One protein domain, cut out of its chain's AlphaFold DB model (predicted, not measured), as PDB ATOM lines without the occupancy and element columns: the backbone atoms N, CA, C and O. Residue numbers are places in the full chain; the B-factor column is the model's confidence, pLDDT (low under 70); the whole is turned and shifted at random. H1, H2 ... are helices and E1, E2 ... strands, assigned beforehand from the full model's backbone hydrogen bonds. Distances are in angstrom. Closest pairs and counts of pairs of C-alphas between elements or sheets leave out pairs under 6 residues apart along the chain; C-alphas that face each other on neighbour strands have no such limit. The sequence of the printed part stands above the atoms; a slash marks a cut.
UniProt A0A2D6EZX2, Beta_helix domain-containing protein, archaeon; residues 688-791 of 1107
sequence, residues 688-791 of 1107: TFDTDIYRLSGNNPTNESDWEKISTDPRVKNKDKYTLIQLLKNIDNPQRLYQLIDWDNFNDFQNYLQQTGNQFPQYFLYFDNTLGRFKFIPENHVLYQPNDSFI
ATOM      1  N   THR A 688     120.947 121.468  83.598       87.50
ATOM      2  CA  THR A 688     121.922 122.364  84.230       87.50
ATOM      3  C   THR A 688     121.760 122.339  85.743       87.50
ATOM      4  O   THR A 688     120.649 122.409  86.262       87.50
ATOM      5  N   PHE A 689     122.872 122.286  86.474       86.88
ATOM      6  CA  PHE A 689     122.837 122.490  87.921       86.88
ATOM      7  C   PHE A 689     122.773 123.977  88.293       86.88
ATOM      8  O   PHE A 689     122.527 124.301  89.446       86.88
ATOM      9  N   ASP A 690     122.956 124.888  87.338       87.94
ATOM     10  CA  ASP A 690     122.967 126.336  87.559       87.94
ATOM     11  C   ASP A 690     121.536 126.918  87.446       87.94
ATOM     12  O   ASP A 690     121.265 127.843  86.679       87.94
ATOM     13  N   THR A 691     120.590 126.334  88.187       89.94
ATOM     14  CA  THR A 691     119.189 126.772  88.295       89.94
ATOM     15  C   THR A 691     118.656 126.568  89.714       89.94
ATOM     16  O   THR A 691     119.314 125.967  90.564       89.94
ATOM     17  N   ASP A 692     117.454 127.067  89.983       90.81
ATOM     18  CA  ASP A 692     116.743 126.827  91.228       90.81
ATOM     19  C   ASP A 692     116.251 125.376  91.306       90.81
ATOM     20  O   ASP A 692     115.404 124.943  90.522       90.81
ATOM     21  N   ILE A 693     116.768 124.634  92.287       92.62
ATOM     22  CA  ILE A 693     116.370 123.249  92.555       92.62
ATOM     23  C   ILE A 693     116.000 123.131  94.028       92.62
ATOM     24  O   ILE A 693     116.795 123.472  94.911       92.62
ATOM     25  N   TYR A 694     114.791 122.644  94.291       92.38
ATOM     26  CA  TYR A 694     114.249 122.490  95.636       92.38
ATOM     27  C   TYR A 694     114.033 121.017  95.962       92.38
ATOM     28  O   TYR A 694     113.564 120.247  95.133       92.38
ATOM     29  N   ARG A 695     114.350 120.636  97.194       90.88
ATOM     30  CA  ARG A 695     114.204 119.287  97.732       90.88
ATOM     31  C   ARG A 695     113.345 119.345  98.984       90.88
ATOM     32  O   ARG A 695     113.595 120.181  99.844       90.88
ATOM     33  N   LEU A 696     112.367 118.464  99.132       83.75
ATOM     34  CA  LEU A 696     111.590 118.418 100.368       83.75
ATOM     35  C   LEU A 696     112.448 117.823 101.503       83.75
ATOM     36  O   LEU A 696     112.932 116.698 101.412       83.75
ATOM     37  N   SER A 697     112.670 118.606 102.557       79.69
ATOM     38  CA  SER A 697     113.471 118.243 103.737       79.69
ATOM     39  C   SER A 697     112.631 118.041 105.008       79.69
ATOM     40  O   SER A 697     113.080 117.351 105.923       79.69
ATOM     41  N   GLY A 698     111.421 118.613 105.055       73.50
ATOM     42  CA  GLY A 698     110.409 118.412 106.099       73.50
ATOM     43  C   GLY A 698     109.255 117.499 105.657       73.50
ATOM     44  O   GLY A 698     109.350 116.807 104.648       73.50
ATOM     45  N   ASN A 699     108.152 117.502 106.415       74.31
ATOM     46  CA  ASN A 699     107.015 116.594 106.190       74.31
ATOM     47  C   ASN A 699     105.815 117.269 105.503       74.31
ATOM     48  O   ASN A 699     104.872 116.572 105.132       74.31
ATOM     49  N   ASN A 700     105.808 118.601 105.360       80.06
ATOM     50  CA  ASN A 700     104.691 119.330 104.770       80.06
ATOM     51  C   ASN A 700     105.073 119.968 103.417       80.06
ATOM     52  O   ASN A 700     105.673 121.045 103.397       80.06
ATOM     53  N   PRO A 701     104.667 119.380 102.273       75.69
ATOM     54  CA  PRO A 701     105.007 119.898 100.946       75.69
ATOM     55  C   PRO A 701     104.366 121.257 100.634       75.69
ATOM     56  O   PRO A 701     104.844 121.951  99.743       75.69
ATOM     57  N   THR A 702     103.329 121.667 101.374       80.94
ATOM     58  CA  THR A 702     102.674 122.979 101.206       80.94
ATOM     59  C   THR A 702     103.379 124.110 101.959       80.94
ATOM     60  O   THR A 702     103.080 125.281 101.735       80.94
ATOM     61  N   ASN A 703     104.329 123.782 102.840       84.19
ATOM     62  CA  ASN A 703     105.042 124.753 103.656       84.19
ATOM     63  C   ASN A 703     106.424 125.070 103.065       84.19
ATOM     64  O   ASN A 703     107.281 124.197 102.964       84.19
ATOM     65  N   GLU A 704     106.682 126.337 102.733       85.25
ATOM     66  CA  GLU A 704     107.954 126.784 102.146       85.25
ATOM     67  C   GLU A 704     109.179 126.486 103.027       85.25
ATOM     68  O   GLU A 704     110.278 126.284 102.499       85.25
ATOM     69  N   SER A 705     109.018 126.455 104.359       86.31
ATOM     70  CA  SER A 705     110.127 126.204 105.290       86.31
ATOM     71  C   SER A 705     110.656 124.779 105.192       86.31
ATOM     72  O   SER A 705     111.829 124.554 105.476       86.31
ATOM     73  N   ASP A 706     109.817 123.848 104.743       87.56
ATOM     74  CA  ASP A 706     110.131 122.422 104.680       87.56
ATOM     75  C   ASP A 706     110.912 122.060 103.410       87.56
ATOM     76  O   ASP A 706     111.447 120.958 103.302       87.56
ATOM     77  N   TRP A 707     111.045 122.988 102.464       88.19
ATOM     78  CA  TRP A 707     111.847 122.813 101.256       88.19
ATOM     79  C   TRP A 707     113.288 123.297 101.458       88.19
ATOM     80  O   TRP A 707     113.537 124.425 101.863       88.19
ATOM     81  N   GLU A 708     114.270 122.481 101.123       89.94
ATOM     82  CA  GLU A 708     115.684 122.839 101.046       89.94
ATOM     83  C   GLU A 708     116.015 123.295  99.618       89.94
ATOM     84  O   GLU A 708     115.670 122.617  98.653       89.94
ATOM     85  N   LYS A 709     116.683 124.443  99.455       89.00
ATOM     86  CA  LYS A 709     117.166 124.901  98.143       89.00
ATOM     87  C   LYS A 709     118.578 124.352  97.928       89.00
ATOM     88  O   LYS A 709     119.505 124.804  98.595       89.00
ATOM     89  N   ILE A 710     118.727 123.371  97.037       87.44
ATOM     90  CA  ILE A 710     119.996 122.650  96.817       87.44
ATOM     91  C   ILE A 710     120.842 123.250  95.690       87.44
ATOM     92  O   ILE A 710     122.053 123.042  95.661       87.44
ATOM     93  N   SER A 711     120.226 124.032  94.800       88.19
ATOM     94  CA  SER A 711     120.933 124.875  93.835       88.19
ATOM     95  C   SER A 711     120.178 126.177  93.562       88.19
ATOM     96  O   SER A 711     119.004 126.313  93.915       88.19
ATOM     97  N   THR A 712     120.877 127.176  93.023       87.25
ATOM     98  CA  THR A 712     120.348 128.519  92.747       87.25
ATOM     99  C   THR A 712     120.771 128.993  91.364       87.25
ATOM    100  O   THR A 712     121.933 128.821  90.993       87.25
ATOM    101  N   ASP A 713     119.860 129.653  90.642       83.00
ATOM    102  CA  ASP A 713     120.199 130.340  89.390       83.00
ATOM    103  C   ASP A 713     121.218 131.472  89.659       83.00
ATOM    104  O   ASP A 713     120.890 132.446  90.351       83.00
ATOM    105  N   PRO A 714     122.446 131.400  89.109       79.19
ATOM    106  CA  PRO A 714     123.488 132.394  89.359       79.19
ATOM    107  C   PRO A 714     123.176 133.781  88.770       79.19
ATOM    108  O   PRO A 714     123.865 134.748  89.092       79.19
ATOM    109  N   ARG A 715     122.155 133.905  87.911       74.50
ATOM    110  CA  ARG A 715     121.737 135.166  87.272       74.50
ATOM    111  C   ARG A 715     120.779 135.983  88.141       74.50
ATOM    112  O   ARG A 715     120.567 137.166  87.866       74.50
ATOM    113  N   VAL A 716     120.203 135.389  89.189       66.88
ATOM    114  CA  VAL A 716     119.215 136.036  90.063       66.88
ATOM    115  C   VAL A 716     119.892 136.528  91.345       66.88
ATOM    116  O   VAL A 716     120.559 135.778  92.050       66.88
ATOM    117  N   LYS A 717     119.717 137.815  91.681       56.97
ATOM    118  CA  LYS A 717     120.378 138.451  92.843       56.97
ATOM    119  C   LYS A 717     119.869 137.979  94.218       56.97
ATOM    120  O   LYS A 717     120.523 138.275  95.214       56.97
ATOM    121  N   ASN A 718     118.743 137.262  94.291       56.94
ATOM    122  CA  ASN A 718     118.116 136.841  95.549       56.94
ATOM    123  C   ASN A 718     118.200 135.326  95.770       56.94
ATOM    124  O   ASN A 718     117.820 134.537  94.912       56.94
ATOM    125  N   LYS A 719     118.602 134.932  96.984       57.19
ATOM    126  CA  LYS A 719     118.555 133.542  97.476       57.19
ATOM    127  C   LYS A 719     117.148 133.097  97.921       57.19
ATOM    128  O   LYS A 719     116.996 131.975  98.400       57.19
ATOM    129  N   ASP A 720     116.134 133.951  97.777       65.06
ATOM    130  CA  ASP A 720     114.770 133.694  98.249       65.06
ATOM    131  C   ASP A 720     114.033 132.643  97.410       65.06
ATOM    132  O   ASP A 720     114.215 132.529  96.197       65.06
ATOM    133  N   LYS A 721     113.138 131.892  98.059       79.44
ATOM    134  CA  LYS A 721     112.321 130.820  97.461       79.44
ATOM    135  C   LYS A 721     111.106 131.347  96.681       79.44
ATOM    136  O   LYS A 721     110.085 130.674  96.606       79.44
ATOM    137  N   TYR A 722     111.165 132.562  96.135       82.12
ATOM    138  CA  TYR A 722     109.992 133.258  95.585       82.12
ATOM    139  C   TYR A 722     109.228 132.436  94.529       82.12
ATOM    140  O   TYR A 722     108.003 132.357  94.587       82.12
ATOM    141  N   THR A 723     109.936 131.789  93.599       81.25
ATOM    142  CA  THR A 723     109.345 130.930  92.556       81.25
ATOM    143  C   THR A 723     108.606 129.731  93.149       81.25
ATOM    144  O   THR A 723     107.472 129.458  92.761       81.25
ATOM    145  N   LEU A 724     109.189 129.078  94.156       88.06
ATOM    146  CA  LEU A 724     108.531 128.008  94.905       88.06
ATOM    147  C   LEU A 724     107.288 128.526  95.648       88.06
ATOM    148  O   LEU A 724     106.234 127.906  95.582       88.06
ATOM    149  N   ILE A 725     107.367 129.688  96.302       87.69
ATOM    150  CA  ILE A 725     106.233 130.290  97.026       87.69
ATOM    151  C   ILE A 725     105.054 130.554  96.084       87.69
ATOM    152  O   ILE A 725     103.899 130.358  96.467       87.69
ATOM    153  N   GLN A 726     105.325 130.984  94.849       85.12
ATOM    154  CA  GLN A 726     104.285 131.169  93.837       85.12
ATOM    155  C   GLN A 726     103.608 129.850  93.459       85.12
ATOM    156  O   GLN A 726     102.387 129.836  93.321       85.12
ATOM    157  N   LEU A 727     104.354 128.750  93.341       86.75
ATOM    158  CA  LEU A 727     103.774 127.424  93.125       86.75
ATOM    159  C   LEU A 727     102.897 127.000  94.313       86.75
ATOM    160  O   LEU A 727     101.717 126.706  94.131       86.75
ATOM    161  N   LEU A 728     103.442 127.047  95.533       88.12
ATOM    162  CA  LEU A 728     102.760 126.566  96.740       88.12
ATOM    163  C   LEU A 728     101.464 127.335  97.039       88.12
ATOM    164  O   LEU A 728     100.453 126.728  97.381       88.12
ATOM    165  N   LYS A 729     101.451 128.661  96.847       85.56
ATOM    166  CA  LYS A 729     100.250 129.495  97.056       85.56
ATOM    167  C   LYS A 729      99.116 129.217  96.069       85.56
ATOM    168  O   LYS A 729      97.992 129.640  96.320       85.56
ATOM    169  N   ASN A 730      99.407 128.575  94.940       78.62
ATOM    170  CA  ASN A 730      98.449 128.355  93.861       78.62
ATOM    171  C   ASN A 730      98.101 126.873  93.663       78.62
ATOM    172  O   ASN A 730      97.496 126.540  92.648       78.62
ATOM    173  N   ILE A 731      98.441 125.999  94.617       77.12
ATOM    174  CA  ILE A 731      98.215 124.550  94.502       77.12
ATOM    175  C   ILE A 731      96.727 124.173  94.380       77.12
ATOM    176  O   ILE A 731      96.389 123.217  93.695       77.12
ATOM    177  N   ASP A 732      95.825 124.977  94.947       66.81
ATOM    178  CA  ASP A 732      94.372 124.766  94.855       66.81
ATOM    179  C   ASP A 732      93.739 125.439  93.622       66.81
ATOM    180  O   ASP A 732      92.515 125.470  93.476       66.81
ATOM    181  N   ASN A 733      94.549 126.022  92.729       67.62
ATOM    182  CA  ASN A 733      94.083 126.719  91.532       67.62
ATOM    183  C   ASN A 733      94.564 125.998  90.255       67.62
ATOM    184  O   ASN A 733      95.659 126.290  89.764       67.62
ATOM    185  N   PRO A 734      93.735 125.117  89.659       56.91
ATOM    186  CA  PRO A 734      94.113 124.305  88.500       56.91
ATOM    187  C   PRO A 734      94.596 125.119  87.292       56.91
ATOM    188  O   PRO A 734      95.574 124.756  86.644       56.91
ATOM    189  N   GLN A 735      93.959 126.263  87.015       58.09
ATOM    190  CA  GLN A 735      94.350 127.130  85.897       58.09
ATOM    191  C   GLN A 735      95.731 127.749  86.111       58.09
ATOM    192  O   GLN A 735      96.487 127.941  85.160       58.09
ATOM    193  N   ARG A 736      96.062 128.083  87.362       72.00
ATOM    194  CA  ARG A 736      97.345 128.695  87.693       72.00
ATOM    195  C   ARG A 736      98.455 127.656  87.795       72.00
ATOM    196  O   ARG A 736      99.561 127.947  87.349       72.00
ATOM    197  N   LEU A 737      98.154 126.452  88.281       71.19
ATOM    198  CA  LEU A 737      99.075 125.317  88.224       71.19
ATOM    199  C   LEU A 737      99.527 125.036  86.791       71.19
ATOM    200  O   LEU A 737     100.726 124.913  86.569       71.19
ATOM    201  N   TYR A 738      98.616 125.092  85.814       66.12
ATOM    202  CA  TYR A 738      98.951 124.896  84.396       66.12
ATOM    203  C   TYR A 738      99.973 125.866  83.818       66.12
ATOM    204  O   TYR A 738     100.660 125.562  82.850       66.12
ATOM    205  N   GLN A 739     100.147 127.014  84.456       77.81
ATOM    206  CA  GLN A 739     101.144 127.996  84.051       77.81
ATOM    207  C   GLN A 739     102.463 127.856  84.819       77.81
ATOM    208  O   GLN A 739     103.440 128.497  84.442       77.81
ATOM    209  N   LEU A 740     102.487 127.079  85.905       81.06
ATOM    210  CA  LEU A 740     103.602 126.995  86.849       81.06
ATOM    211  C   LEU A 740     104.324 125.646  86.815       81.06
ATOM    212  O   LEU A 740     105.492 125.596  87.196       81.06
ATOM    213  N   ILE A 741     103.667 124.577  86.363       84.06
ATOM    214  CA  ILE A 741     104.267 123.247  86.214       84.06
ATOM    215  C   ILE A 741     104.297 122.825  84.749       84.06
ATOM    216  O   ILE A 741     103.458 123.236  83.949       84.06
ATOM    217  N   ASP A 742     105.284 122.012  84.411       83.44
ATOM    218  CA  ASP A 742     105.322 121.267  83.162       83.44
ATOM    219  C   ASP A 742     104.389 120.051  83.300       83.44
ATOM    220  O   ASP A 742     104.661 119.149  84.093       83.44
ATOM    221  N   TRP A 743     103.244 120.079  82.609       75.81
ATOM    222  CA  TRP A 743     102.206 119.055  82.757       75.81
ATOM    223  C   TRP A 743     102.585 117.715  82.159       75.81
ATOM    224  O   TRP A 743     102.225 116.696  82.742       75.81
ATOM    225  N   ASP A 744     103.329 117.705  81.059       74.00
ATOM    226  CA  ASP A 744     103.767 116.460  80.435       74.00
ATOM    227  C   ASP A 744     104.764 115.767  81.354       74.00
ATOM    228  O   ASP A 744     104.578 114.608  81.717       74.00
ATOM    229  N   ASN A 745     105.735 116.524  81.877       89.44
ATOM    230  CA  ASN A 745     106.656 116.008  82.882       89.44
ATOM    231  C   ASN A 745     105.948 115.590  84.187       89.44
ATOM    232  O   ASN A 745     106.355 114.618  84.822       89.44
ATOM    233  N   PHE A 746     104.901 116.305  84.608       81.19
ATOM    234  CA  PHE A 746     104.121 115.922  85.784       81.19
ATOM    235  C   PHE A 746     103.329 114.631  85.550       81.19
ATOM    236  O   PHE A 746     103.312 113.776  86.433       81.19
ATOM    237  N   ASN A 747     102.718 114.459  84.377       71.00
ATOM    238  CA  ASN A 747     102.017 113.234  83.994       71.00
ATOM    239  C   ASN A 747     102.985 112.052  83.905       71.00
ATOM    240  O   ASN A 747     102.714 111.002  84.480       71.00
ATOM    241  N   ASP A 748     104.146 112.249  83.289       77.44
ATOM    242  CA  ASP A 748     105.247 111.288  83.256       77.44
ATOM    243  C   ASP A 748     105.702 110.900  84.673       77.44
ATOM    244  O   ASP A 748     105.856 109.720  84.997       77.44
ATOM    245  N   PHE A 749     105.830 111.882  85.571       82.31
ATOM    246  CA  PHE A 749     106.106 111.641  86.985       82.31
ATOM    247  C   PHE A 749     104.988 110.831  87.657       82.31
ATOM    248  O   PHE A 749     105.292 109.865  88.352       82.31
ATOM    249  N   GLN A 750     103.708 111.144  87.429       77.88
ATOM    250  CA  GLN A 750     102.587 110.365  87.974       77.88
ATOM    251  C   GLN A 750     102.563 108.926  87.440       77.88
ATOM    252  O   GLN A 750     102.396 107.987  88.223       77.88
ATOM    253  N   ASN A 751     102.793 108.738  86.142       72.31
ATOM    254  CA  ASN A 751     102.872 107.425  85.506       72.31
ATOM    255  C   ASN A 751     104.034 106.609  86.077       72.31
ATOM    256  O   ASN A 751     103.872 105.428  86.387       72.31
ATOM    257  N   TYR A 752     105.182 107.249  86.307       81.06
ATOM    258  CA  TYR A 752     106.306 106.650  87.015       81.06
ATOM    259  C   TYR A 752     105.925 106.208  88.434       81.06
ATOM    260  O   TYR A 752     106.190 105.061  88.802       81.06
ATOM    261  N   LEU A 753     105.277 107.061  89.237       79.00
ATOM    262  CA  LEU A 753     104.836 106.697  90.592       79.00
ATOM    263  C   LEU A 753     103.871 105.518  90.576       79.00
ATOM    264  O   LEU A 753     103.970 104.615  91.406       79.00
ATOM    265  N   GLN A 754     102.963 105.508  89.606       69.31
ATOM    266  CA  GLN A 754     101.982 104.454  89.434       69.31
ATOM    267  C   GLN A 754     102.635 103.128  89.037       69.31
ATOM    268  O   GLN A 754     102.384 102.114  89.687       69.31
ATOM    269  N   GLN A 755     103.496 103.130  88.016       67.69
ATOM    270  CA  GLN A 755     104.194 101.927  87.550       67.69
ATOM    271  C   GLN A 755     105.177 101.394  88.590       67.69
ATOM    272  O   GLN A 755     105.389 100.185  88.684       67.69
ATOM    273  N   THR A 756     105.759 102.281  89.397       71.62
ATOM    274  CA  THR A 756     106.650 101.873  90.481       71.62
ATOM    275  C   THR A 756     105.932 101.518  91.785       71.62
ATOM    276  O   THR A 756     106.549 100.953  92.690       71.62
ATOM    277  N   GLY A 757     104.639 101.831  91.909       67.00
ATOM    278  CA  GLY A 757     103.875 101.688  93.150       67.00
ATOM    279  C   GLY A 757     104.331 102.633  94.272       67.00
ATOM    280  O   GLY A 757     104.034 102.386  95.442       67.00
ATOM    281  N   ASN A 758     105.083 103.692  93.955       73.25
ATOM    282  CA  ASN A 758     105.676 104.588  94.944       73.25
ATOM    283  C   ASN A 758     104.668 105.642  95.432       73.25
ATOM    284  O   ASN A 758     104.481 106.684  94.810       73.25
ATOM    285  N   GLN A 759     104.035 105.378  96.580       63.06
ATOM    286  CA  GLN A 759     103.039 106.273  97.191       63.06
ATOM    287  C   GLN A 759     103.643 107.460  97.963       63.06
ATOM    288  O   GLN A 759     102.922 108.394  98.306       63.06
ATOM    289  N   PHE A 760     104.952 107.441  98.243       67.75
ATOM    290  CA  PHE A 760     105.639 108.474  99.029       67.75
ATOM    291  C   PHE A 760     106.962 108.884  98.367       67.75
ATOM    292  O   PHE A 760     108.038 108.675  98.941       67.75
ATOM    293  N   PRO A 761     106.928 109.449  97.149       73.00
ATOM    294  CA  PRO A 761     108.152 109.753  96.432       73.00
ATOM    295  C   PRO A 761     108.920 110.897  97.078       73.00
ATOM    296  O   PRO A 761     108.368 111.946  97.410       73.00
ATOM    297  N   GLN A 762     110.234 110.721  97.165       82.94
ATOM    298  CA  GLN A 762     111.146 111.849  97.296       82.94
ATOM    299  C   GLN A 762     111.464 112.363  95.895       82.94
ATOM    300  O   GLN A 762     111.808 111.575  95.010       82.94
ATOM    301  N   TYR A 763     111.339 113.670  95.690       89.44
ATOM    302  CA  TYR A 763     111.566 114.312  94.402       89.44
ATOM    303  C   TYR A 763     112.147 115.715  94.574       89.44
ATOM    304  O   TYR A 763     112.008 116.353  95.623       89.44
ATOM    305  N   PHE A 764     112.788 116.190  93.514       92.31
ATOM    306  CA  PHE A 764     113.190 117.572  93.351       92.31
ATOM    307  C   PHE A 764     112.148 118.333  92.535       92.31
ATOM    308  O   PHE A 764     111.614 117.815  91.554       92.31
ATOM    309  N   LEU A 765     111.914 119.587  92.912       93.56
ATOM    310  CA  LEU A 765     111.301 120.585  92.045       93.56
ATOM    311  C   LEU A 765     112.423 121.339  91.337       93.56
ATOM    312  O   LEU A 765     113.125 122.149  91.948       93.56
ATOM    313  N   TYR A 766     112.597 121.040  90.057       94.44
ATOM    314  CA  TYR A 766     113.578 121.669  89.184       94.44
ATOM    315  C   TYR A 766     112.908 122.792  88.403       94.44
ATOM    316  O   TYR A 766     111.933 122.555  87.693       94.44
ATOM    317  N   PHE A 767     113.411 124.017  88.530       92.75
ATOM    318  CA  PHE A 767     112.888 125.132  87.755       92.75
ATOM    319  C   PHE A 767     113.589 125.204  86.396       92.75
ATOM    320  O   PHE A 767     114.784 125.503  86.306       92.75
ATOM    321  N   ASP A 768     112.842 124.922  85.330       90.50
ATOM    322  CA  ASP A 768     113.346 125.031  83.969       90.50
ATOM    323  C   ASP A 768     113.242 126.485  83.500       90.50
ATOM    324  O   ASP A 768     112.166 126.983  83.164       90.50
ATOM    325  N   ASN A 769     114.382 127.175  83.466       84.56
ATOM    326  CA  ASN A 769     114.446 128.581  83.073       84.56
ATOM    327  C   ASN A 769     114.052 128.837  81.610       84.56
ATOM    328  O   ASN A 769     113.805 129.988  81.259       84.56
ATOM    329  N   THR A 770     114.030 127.808  80.756       82.88
ATOM    330  CA  THR A 770     113.622 127.951  79.350       82.88
ATOM    331  C   THR A 770     112.103 127.931  79.206       82.88
ATOM    332  O   THR A 770     111.548 128.709  78.436       82.88
ATOM    333  N   LEU A 771     111.430 127.101  80.007       81.75
ATOM    334  CA  LEU A 771     109.972 126.953  80.012       81.75
ATOM    335  C   LEU A 771     109.286 127.891  81.014       81.75
ATOM    336  O   LEU A 771     108.085 128.136  80.917       81.75
ATOM    337  N   GLY A 772     110.030 128.391  82.005       86.12
ATOM    338  CA  GLY A 772     109.485 129.152  83.129       86.12
ATOM    339  C   GLY A 772     108.578 128.316  84.038       86.12
ATOM    340  O   GLY A 772     107.693 128.873  84.687       86.12
ATOM    341  N   ARG A 773     108.767 126.991  84.064       89.00
ATOM    342  CA  ARG A 773     107.896 126.013  84.736       89.00
ATOM    343  C   ARG A 773     108.702 125.040  85.596       89.00
ATOM    344  O   ARG A 773     109.888 124.810  85.356       89.00
ATOM    345  N   PHE A 774     108.049 124.465  86.603       92.62
ATOM    346  CA  PHE A 774     108.623 123.417  87.442       92.62
ATOM    347  C   PHE A 774     108.478 122.034  86.810       92.62
ATOM    348  O   PHE A 774     107.385 121.650  86.396       92.62
ATOM    349  N   LYS A 775     109.578 121.281  86.829       93.94
ATOM    350  CA  LYS A 775     109.648 119.848  86.546       93.94
ATOM    351  C   LYS A 775     109.825 119.061  87.844       93.94
ATOM    352  O   LYS A 775     110.512 119.508  88.767       93.94
ATOM    353  N   PHE A 776     109.223 117.884  87.897       92.69
ATOM    354  CA  PHE A 776     109.328 116.908  88.968       92.69
ATOM    355  C   PHE A 776     110.398 115.880  88.598       92.69
ATOM    356  O   PHE A 776     110.314 115.212  87.570       92.69
ATOM    357  N   ILE A 777     111.423 115.759  89.442       92.44
ATOM    358  CA  ILE A 777     112.539 114.831  89.225       92.44
ATOM    359  C   ILE A 777     112.604 113.840  90.388       92.44
ATOM    360  O   ILE A 777     112.783 114.283  91.522       92.44
ATOM    361  N   PRO A 778     112.515 112.521  90.160       89.06
ATOM    362  CA  PRO A 778     112.688 111.529  91.220       89.06
ATOM    363  C   PRO A 778     114.054 111.661  91.924       89.06
ATOM    364  O   PRO A 778     115.100 111.660  91.282       89.06
ATOM    365  N   GLU A 779     114.066 111.757  93.259       85.00
ATOM    366  CA  GLU A 779     115.312 111.766  94.047       85.00
ATOM    367  C   GLU A 779     115.820 110.337  94.280       85.00
ATOM    368  O   GLU A 779     117.010 110.060  94.115       85.00
ATOM    369  N   ASN A 780     114.919 109.438  94.684       75.75
ATOM    370  CA  ASN A 780     115.199 108.032  94.955       75.75
ATOM    371  C   ASN A 780     114.281 107.159  94.102       75.75
ATOM    372  O   ASN A 780     113.063 107.331  94.121       75.75
ATOM    373  N   HIS A 781     114.869 106.192  93.406       78.50
ATOM    374  CA  HIS A 781     114.134 105.254  92.570       78.50
ATOM    375  C   HIS A 781     113.775 104.020  93.399       78.50
ATOM    376  O   HIS A 781     114.660 103.357  93.921       78.50
ATOM    377  N   VAL A 782     112.494 103.712  93.583       68.94
ATOM    378  CA  VAL A 782     112.067 102.556  94.394       68.94
ATOM    379  C   VAL A 782     110.905 101.864  93.699       68.94
ATOM    380  O   VAL A 782     110.002 102.549  93.233       68.94
ATOM    381  N   LEU A 783     110.925 100.529  93.633       67.19
ATOM    382  CA  LEU A 783     109.823  99.709  93.116       67.19
ATOM    383  C   LEU A 783     109.136  99.007  94.296       67.19
ATOM    384  O   LEU A 783     109.741  98.137  94.920       67.19
ATOM    385  N   TYR A 784     107.898  99.386  94.615       58.88
ATOM    386  CA  TYR A 784     107.172  98.888  95.791       58.88
ATOM    387  C   TYR A 784     106.327  97.637  95.529       58.88
ATOM    388  O   TYR A 784     106.058  96.929  96.492       58.88
ATOM    389  N   GLN A 785     105.958  97.365  94.271       52.94
ATOM    390  CA  GLN A 785     105.528  96.101  93.634       52.94
ATOM    391  C   GLN A 785     104.866  96.494  92.296       52.94
ATOM    392  O   GLN A 785     104.022  97.393  92.306       52.94
ATOM    393  N   PRO A 786     105.210  95.878  91.149       43.38
ATOM    394  CA  PRO A 786     104.447  96.087  89.925       43.38
ATOM    395  C   PRO A 786     103.076  95.430  90.109       43.38
ATOM    396  O   PRO A 786     102.970  94.228  90.333       43.38
ATOM    397  N   ASN A 787     102.011  96.222  90.071       34.44
ATOM    398  CA  ASN A 787     100.665  95.670  90.067       34.44
ATOM    399  C   ASN A 787     100.413  94.979  88.713       34.44
ATOM    400  O   ASN A 787     100.055  95.647  87.746       34.44
ATOM    401  N   ASP A 788     100.504  93.645  88.665       34.59
ATOM    402  CA  ASP A 788     100.106  92.818  87.502       34.59
ATOM    403  C   ASP A 788      98.594  92.892  87.190       34.59
ATOM    404  O   ASP A 788      98.098  92.326  86.219       34.59
ATOM    405  N   SER A 789      97.830  93.597  88.022       30.98
ATOM    406  CA  SER A 789      96.384  93.771  87.895       30.98
ATOM    407  C   SER A 789      95.973  95.229  88.043       30.98
ATOM    408  O   SER A 789      95.003  95.541  88.721       30.98
ATOM    409  N   PHE A 790      96.676  96.139  87.376       33.75
ATOM    410  CA  PHE A 790      96.097  97.437  87.061       33.75
ATOM    411  C   PHE A 790      96.343  97.775  85.591       33.75
ATOM    412  O   PHE A 790      97.388  98.284  85.200       33.75
ATOM    413  N   ILE A 791      95.293  97.531  84.796       34.06
ATOM    414  CA  ILE A 791      94.854  98.465  83.750       34.06
ATOM    415  C   ILE A 791      95.152  99.866  84.269       34.06
ATOM    416  O   ILE A 791      94.810 100.124  85.427       34.06
TER     417      ILE A 791
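This is residues 688 to 791 of the 1107 residues of the protein "Beta_helix domain-containing protein" of archaeon (UniProt A0A2D6EZX2). A small, strongly twisted wall of four antiparallel strands has one longer helix, H3, running along its edge strand E4, while two short helices, H1 and H2, only graze the sheet. A tail, residues 779 to 791, runs on from E4 with no named element. The printed part has 104 residues, in the order E1 E2 H1 H2 H3 E3 E4, with sheet order E2 E1 E3 E4; the class is mixed, helices and strands, with under half of the residues in named elements. It is compact, with a radius of gyration of the C-alphas of 14.6 A, yet elongated, spanning 50 by 27 by 26 A.

Find C-alpha 693 at (116.370, 123.249, 92.555), where E1 begins; it runs 10.4 A to residue 696. E2 is residues 707 to 711, E3 763 to 768, 15.1 A, and E4 773 to 778, 16.6 A, ending at C-alpha 778 (112.688, 111.529, 91.220). H1 is residues 722 to 729, H2 734 to 740, and H3 743 to 756, 19.4 A.

Look first at the hairpin E3 and E4, where N 764 and O 777 are 2.8 A apart. Between E1 and E3, N 694 and O 765 are 2.9 A apart; in the hairpin E1 and E2, N 708 and O 695 are 2.7 A apart. H3 lies over E4 at a height over the sheet of 8.7 A, its closest C-alphas there being Asn 745 and Lys 775, 6.1 A. H1 and H2 are close but not clearly touching, closest at the C-alphas of Leu 727 and Leu 740, 6.3 A. Every O i to N i+4 pair is within hydrogen-bond range in H1 and H3, and 2 of 3 in H2.

The C-alphas of Lys 717 and Ser 789, the two farthest apart, are 51.0 A apart. The printed part has no cut, and no link is long. Look for pLDDT under 70 at 25 residues, among them 716 to 720 and 782 to 791.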